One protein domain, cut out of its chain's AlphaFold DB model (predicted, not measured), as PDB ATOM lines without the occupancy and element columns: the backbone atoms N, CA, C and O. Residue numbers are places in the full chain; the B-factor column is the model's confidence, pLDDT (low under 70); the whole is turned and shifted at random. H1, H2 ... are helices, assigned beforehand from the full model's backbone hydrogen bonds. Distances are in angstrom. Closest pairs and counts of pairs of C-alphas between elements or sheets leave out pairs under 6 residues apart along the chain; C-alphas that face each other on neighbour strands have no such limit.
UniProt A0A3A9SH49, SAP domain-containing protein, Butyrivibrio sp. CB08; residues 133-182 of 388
ATOM      1  N   TYR A 133     102.367  75.843  92.335       87.56
ATOM      2  CA  TYR A 133     103.414  76.758  91.884       87.56
ATOM      3  C   TYR A 133     103.374  77.023  90.367       87.56
ATOM      4  O   TYR A 133     103.817  78.083  89.924       87.56
ATOM      5  N   HIS A 134     102.750  76.153  89.558       86.69
ATOM      6  CA  HIS A 134     102.517  76.424  88.130       86.69
ATOM      7  C   HIS A 134     101.671  77.691  87.926       86.69
ATOM      8  O   HIS A 134     101.910  78.455  86.985       86.69
ATOM      9  N   GLY A 135     100.731  77.958  88.841       85.44
ATOM     10  CA  GLY A 135      99.874  79.144  88.822       85.44
ATOM     11  C   GLY A 135     100.629  80.464  89.009       85.44
ATOM     12  O   GLY A 135     100.143  81.508  88.569       85.44
ATOM     13  N   LEU A 136     101.841  80.437  89.576       89.12
ATOM     14  CA  LEU A 136     102.650  81.636  89.840       89.12
ATOM     15  C   LEU A 136     103.069  82.361  88.556       89.12
ATOM     16  O   LEU A 136     103.248  83.580  88.552       89.12
ATOM     17  N   ASN A 137     103.166  81.640  87.437       86.31
ATOM     18  CA  ASN A 137     103.499  82.228  86.141       86.31
ATOM     19  C   ASN A 137     102.465  83.262  85.672       86.31
ATOM     20  O   ASN A 137     102.828  84.206  84.962       86.31
ATOM     21  N   ASN A 138     101.211  83.140  86.111       84.75
ATOM     22  CA  ASN A 138     100.130  84.053  85.737       84.75
ATOM     23  C   ASN A 138     100.079  85.319  86.605       84.75
ATOM     24  O   ASN A 138      99.437  86.293  86.218       84.75
ATOM     25  N   LEU A 139     100.791  85.338  87.736       88.75
ATOM     26  CA  LEU A 139     100.803  86.471  88.656       88.75
ATOM     27  C   LEU A 139     101.725  87.598  88.177       88.75
ATOM     28  O   LEU A 139     102.753  87.389  87.515       88.75
ATOM     29  N   LYS A 140     101.378  88.830  88.534       91.38
ATOM     30  CA  LYS A 140     102.239  90.007  88.387       91.38
ATOM     31  C   LYS A 140     103.358  89.959  89.427       91.38
ATOM     32  O   LYS A 140     103.213  89.374  90.495       91.38
ATOM     33  N   ALA A 141     104.469  90.640  89.141       91.88
ATOM     34  CA  ALA A 141     105.611  90.689  90.056       91.88
ATOM     35  C   ALA A 141     105.219  91.177  91.464       91.88
ATOM     36  O   ALA A 141     105.664  90.610  92.450       91.88
ATOM     37  N   GLU A 142     104.330  92.167  91.561       92.06
ATOM     38  CA  GLU A 142     103.856  92.692  92.848       92.06
ATOM     39  C   GLU A 142     103.009  91.686  93.644       92.06
ATOM     40  O   GLU A 142     103.029  91.695  94.869       92.06
ATOM     41  N   GLU A 143     102.284  90.789  92.974       93.31
ATOM     42  CA  GLU A 143     101.515  89.729  93.639       93.31
ATOM     43  C   GLU A 143     102.447  88.644  94.186       93.31
ATOM     44  O   GLU A 143     102.266  88.191  95.312       93.31
ATOM     45  N   LEU A 144     103.498  88.298  93.436       94.44
ATOM     46  CA  LEU A 144     104.541  87.374  93.892       94.44
ATOM     47  C   LEU A 144     105.297  87.928  95.106       94.44
ATOM     48  O   LEU A 144     105.518  87.205  96.074       94.44
ATOM     49  N   LYS A 145     105.642  89.223  95.092       94.50
ATOM     50  CA  LYS A 145     106.282  89.883  96.239       94.50
ATOM     51  C   LYS A 145     105.405  89.841  97.489       94.50
ATOM     52  O   LYS A 145     105.922  89.542  98.551       94.50
ATOM     53  N   LYS A 146     104.087  90.044  97.362       94.12
ATOM     54  CA  LYS A 146     103.157  89.923  98.501       94.12
ATOM     55  C   LYS A 146     103.156  88.523  99.116       94.12
ATOM     56  O   LYS A 146     103.104  88.414 100.336       94.12
ATOM     57  N   ILE A 147     103.209  87.474  98.292       93.50
ATOM     58  CA  ILE A 147     103.291  86.084  98.773       93.50
ATOM     59  C   ILE A 147     104.597  85.872  99.555       93.50
ATOM     60  O   ILE A 147     104.574  85.302 100.644       93.50
ATOM     61  N   LEU A 148     105.721  86.373  99.032       94.25
ATOM     62  CA  LEU A 148     107.028  86.303  99.696       94.25
ATOM     63  C   LEU A 148     107.059  87.105 101.007       94.25
ATOM     64  O   LEU A 148     107.471  86.563 102.028       94.25
ATOM     65  N   ASP A 149     106.553  88.341 101.009       94.38
ATOM     66  CA  ASP A 149     106.464  89.198 102.200       94.38
ATOM     67  C   ASP A 149     105.644  88.531 103.315       94.38
ATOM     68  O   ASP A 149     106.052  88.528 104.476       94.38
ATOM     69  N   GLN A 150     104.503  87.920 102.973       91.94
ATOM     70  CA  GLN A 150     103.661  87.187 103.928       91.94
ATOM     71  C   GLN A 150     104.363  85.963 104.526       91.94
ATOM     72  O   GLN A 150     104.079  85.593 105.664       91.94
ATOM     73  N   ALA A 151     105.276  85.349 103.775       91.94
ATOM     74  CA  ALA A 151     106.104  84.238 104.231       91.94
ATOM     75  C   ALA A 151     107.410  84.690 104.919       91.94
ATOM     76  O   ALA A 151     108.156  83.844 105.407       91.94
ATOM     77  N   GLY A 152     107.691  85.999 104.981       93.56
ATOM     78  CA  GLY A 152     108.924  86.550 105.550       93.56
ATOM     79  C   GLY A 152     110.169  86.349 104.676       93.56
ATOM     80  O   GLY A 152     111.280  86.316 105.205       93.56
ATOM     81  N   LEU A 153     109.995  86.193 103.361       94.50
ATOM     82  CA  LEU A 153     111.057  85.914 102.391       94.50
ATOM     83  C   LEU A 153     111.470  87.166 101.601       94.50
ATOM     84  O   LEU A 153     110.694  88.107 101.447       94.50
ATOM     85  N   ASP A 154     112.694  87.172 101.060       94.62
ATOM     86  CA  ASP A 154     113.204  88.300 100.265       94.62
ATOM     87  C   ASP A 154     112.372  88.526  98.987       94.62
ATOM     88  O   ASP A 154     112.085  87.588  98.238       94.62
ATOM     89  N   THR A 155     112.030  89.785  98.699       95.31
ATOM     90  CA  THR A 155     111.235  90.207  97.531       95.31
ATOM     91  C   THR A 155     112.070  90.732  96.368       95.31
ATOM     92  O   THR A 155     111.523  91.137  95.332       95.31
ATOM     93  N   LYS A 156     113.400  90.751  96.503       93.44
ATOM     94  CA  LYS A 156     114.305  91.196  95.439       93.44
ATOM     95  C   LYS A 156     114.497  90.113  94.377       93.44
ATOM     96  O   LYS A 156     114.561  88.919  94.673       93.44
ATOM     97  N   GLY A 157     114.631  90.561  93.129       92.56
ATOM     98  CA  GLY A 157     114.912  89.707  91.976       92.56
ATOM     99  C   GLY A 157     113.993  89.968  90.787       92.56
ATOM    100  O   GLY A 157     113.062  90.779  90.840       92.56
ATOM    101  N   LYS A 158     114.278  89.279  89.685       95.31
ATOM    102  CA  LYS A 158     113.383  89.202  88.526       95.31
ATOM    103  C   LYS A 158     112.237  88.240  88.838       95.31
ATOM    104  O   LYS A 158     112.328  87.415  89.735       95.31
ATOM    105  N   LYS A 159     111.161  88.306  88.048       93.44
ATOM    106  CA  LYS A 159     109.974  87.449  88.223       93.44
ATOM    107  C   LYS A 159     110.318  85.952  88.323       93.44
ATOM    108  O   LYS A 159     109.720  85.275  89.145       93.44
ATOM    109  N   ALA A 160     111.263  85.460  87.517       93.19
ATOM    110  CA  ALA A 160     111.702  84.065  87.567       93.19
ATOM    111  C   ALA A 160     112.298  83.705  88.938       93.19
ATOM    112  O   ALA A 160     111.841  82.750  89.553       93.19
ATOM    113  N   ASP A 161     113.207  84.537  89.451       94.50
ATOM    114  CA  ASP A 161     113.833  84.366  90.768       94.50
ATOM    115  C   ASP A 161     112.784  84.351  91.897       94.50
ATOM    116  O   ASP A 161     112.874  83.557  92.829       94.50
ATOM    117  N   LEU A 162     111.754  85.206  91.804       95.50
ATOM    118  CA  LEU A 162     110.653  85.226  92.777       95.50
ATOM    119  C   LEU A 162     109.828  83.932  92.730       95.50
ATOM    120  O   LEU A 162     109.461  83.405  93.777       95.50
ATOM    121  N   ILE A 163     109.527  83.423  91.531       94.19
ATOM    122  CA  ILE A 163     108.777  82.171  91.350       94.19
ATOM    123  C   ILE A 163     109.578  80.989  91.894       94.19
ATOM    124  O   ILE A 163     109.016  80.159  92.607       94.19
ATOM    125  N   GLU A 164     110.872  80.919  91.581       94.38
ATOM    126  CA  GLU A 164     111.762  79.867  92.072       94.38
ATOM    127  C   GLU A 164     111.802  79.860  93.602       94.38
ATOM    128  O   GLU A 164     111.572  78.814  94.204       94.38
ATOM    129  N   ARG A 165     111.961  81.035  94.227       95.44
ATOM    130  CA  ARG A 165     111.962  81.193  95.689       95.44
ATOM    131  C   ARG A 165     110.656  80.743  96.339       95.44
ATOM    132  O   ARG A 165     110.676  80.006  97.317       95.44
ATOM    133  N   ILE A 166     109.510  81.150  95.787       94.44
ATOM    134  CA  ILE A 166     108.203  80.696  96.290       94.44
ATOM    135  C   ILE A 166     108.097  79.171  96.179       94.44
ATOM    136  O   ILE A 166     107.629  78.525  97.109       94.44
ATOM    137  N   SER A 167     108.537  78.601  95.056       92.38
ATOM    138  CA  SER A 167     108.401  77.167  94.779       92.38
ATOM    139  C   SER A 167     109.315  76.298  95.647       92.38
ATOM    140  O   SER A 167     108.961  75.156  95.932       92.38
ATOM    141  N   SER A 168     110.483  76.807  96.051       93.62
ATOM    142  CA  SER A 168     111.456  76.067  96.861       93.62
ATOM    143  C   SER A 168     111.261  76.244  98.368       93.62
ATOM    144  O   SER A 168     111.531  75.309  99.121       93.62
ATOM    145  N   GLU A 169     110.794  77.413  98.817       94.38
ATOM    146  CA  GLU A 169     110.749  77.756 100.245       94.38
ATOM    147  C   GLU A 169     109.342  77.710 100.858       94.38
ATOM    148  O   GLU A 169     109.218  77.554 102.074       94.38
ATOM    149  N   ILE A 170     108.274  77.813 100.056       93.19
ATOM    150  CA  ILE A 170     106.891  77.791 100.557       93.19
ATOM    151  C   ILE A 170     106.246  76.432 100.247       93.19
ATOM    152  O   ILE A 170     105.984  76.128  99.081       93.19
ATOM    153  N   PRO A 171     105.918  75.623 101.274       91.50
ATOM    154  CA  PRO A 171     105.167  74.386 101.095       91.50
ATOM    155  C   PRO A 171     103.829  74.608 100.375       91.50
ATOM    156  O   PRO A 171     103.118  75.583 100.629       91.50
ATOM    157  N   GLU A 172     103.460  73.682  99.491       88.88
ATOM    158  CA  GLU A 172     102.285  73.815  98.620       88.88
ATOM    159  C   GLU A 172     100.954  73.939  99.390       88.88
ATOM    160  O   GLU A 172     100.036  74.650  98.968       88.88
ATOM    161  N   ASP A 173     100.837  73.294 100.548       89.00
ATOM    162  CA  ASP A 173      99.678  73.390 101.440       89.00
ATOM    163  C   ASP A 173      99.507  74.799 102.032       89.00
ATOM    164  O   ASP A 173      98.375  75.246 102.232       89.00
ATOM    165  N   ARG A 174     100.610  75.530 102.224       89.19
ATOM    166  CA  ARG A 174     100.641  76.916 102.725       89.19
ATOM    167  C   ARG A 174     100.628  77.969 101.622       89.19
ATOM    168  O   ARG A 174     100.410  79.145 101.909       89.19
ATOM    169  N   LEU A 175     100.837  77.571 100.368       90.69
ATOM    170  CA  LEU A 175     100.837  78.487  99.233       90.69
ATOM    171  C   LEU A 175      99.414  78.983  98.930       90.69
ATOM    172  O   LEU A 175      98.557  78.234  98.440       90.69
ATOM    173  N   ALA A 176      99.187  80.269  99.200       88.00
ATOM    174  CA  ALA A 176      97.953  80.982  98.902       88.00
ATOM    175  C   ALA A 176      98.127  81.841  97.641       88.00
ATOM    176  O   ALA A 176      98.894  82.801  97.624       88.00
ATOM    177  N   ILE A 177      97.392  81.497  96.584       87.88
ATOM    178  CA  ILE A 177      97.377  82.237  95.320       87.88
ATOM    179  C   ILE A 177      95.994  82.896  95.172       87.88
ATOM    180  O   ILE A 177      94.983  82.187  95.225       87.88
ATOM    181  N   PRO A 178      95.911  84.232  95.010       83.12
ATOM    182  CA  PRO A 178      94.642  84.916  94.763       83.12
ATOM    183  C   PRO A 178      93.947  84.374  93.511       83.12
ATOM    184  O   PRO A 178      94.602  84.148  92.498       83.12
ATOM    185  N   GLU A 179      92.627  84.163  93.589       83.19
ATOM    186  CA  GLU A 179      91.800  83.665  92.472       83.19
ATOM    187  C   GLU A 179      92.320  82.355  91.845       83.19
ATOM    188  O   GLU A 179      92.112  82.080  90.662       83.19
ATOM    189  N   TYR A 180      93.011  81.529  92.640       86.88
ATOM    190  CA  TYR A 180      93.594  80.285  92.158       86.88
ATOM    191  C   TYR A 180      92.527  79.314  91.658       86.88
ATOM    192  O   TYR A 180      91.661  78.861  92.408       86.88
ATOM    193  N   VAL A 181      92.656  78.941  90.389       88.62
ATOM    194  CA  VAL A 181      91.892  77.858  89.776       88.62
ATOM    195  C   VAL A 181      92.871  76.721  89.479       88.62
ATOM    196  O   VAL A 181      93.704  76.887  88.582       88.62
ATOM    197  N   PRO A 182      92.789  75.583  90.198       91.62
ATOM    198  CA  PRO A 182      93.620  74.415  89.932       91.62
ATOM    199  C   PRO A 182      93.511  73.961  88.477       91.62
ATOM    200  O   PRO A 182      92.424  73.996  87.892       91.62
TER     201      PRO A 182
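What this domain is: This is residues 133 to 182 of the 388 residues of the protein "SAP domain-containing protein" of Butyrivibrio sp. CB08 (UniProt A0A3A9SH49). Two helices, H2 and H3, lie side by side and run the same way, and the link of residues 151 to 158 folds back from the end of H2 to the start of H3. The short first helix, H1, packs on H3, the three centres making a triangle, and residues 170 to 182 form a tail with no named element. The printed part has 50 residues with three named helices, in the order H1, H2, H3, and no named strand; the class is all helix. It is compact, with a radius of gyration of the C-alphas of 9.6 A, and spans 27 by 19 by 15 A.

How they stand to each other: H1, residues 133 to 138, touches H3, residues 159 to 169, at a shallow tilt of 21 degrees, opposite ways; their closest C-alphas, of Tyr 133 and Ser 167, are 5.8 A apart. H1 is close to but not clearly touching H2, residues 141 to 150, with the closest C-alphas, of Leu 136 and Leu 144, 7.3 A apart. These two run opposite ways at a steep tilt of 39 degrees. H2 and H3 touch at a shallow tilt of 26 degrees, the same way, and their closest C-alphas, of Ala 141 and Lys 159, are 5.7 A apart. In H2 and H3 every O i to N i+4 pair is within hydrogen-bond range; in H1 0 of 2 are, beside 3 of 3 O i to N i+3 pairs.

Where its parts are: H1 begins at C-alpha 133 (103.414, 76.758, 91.884) and is 10.1 A long. H2, 14.4 A long, begins at C-alpha 141 (105.611, 90.689, 90.056). H3, 15.5 A long, ends at C-alpha 169 (110.749, 77.756, 100.245).

The domain as a whole: The C-alphas farthest apart are those of Lys 156 and Pro 182, at 27.2 A. The link from H1 to H2 is tight, and that from H2 to H3 is short. The printed part has no cut; its mean pLDDT is 91.5, and no printed residue is under 70.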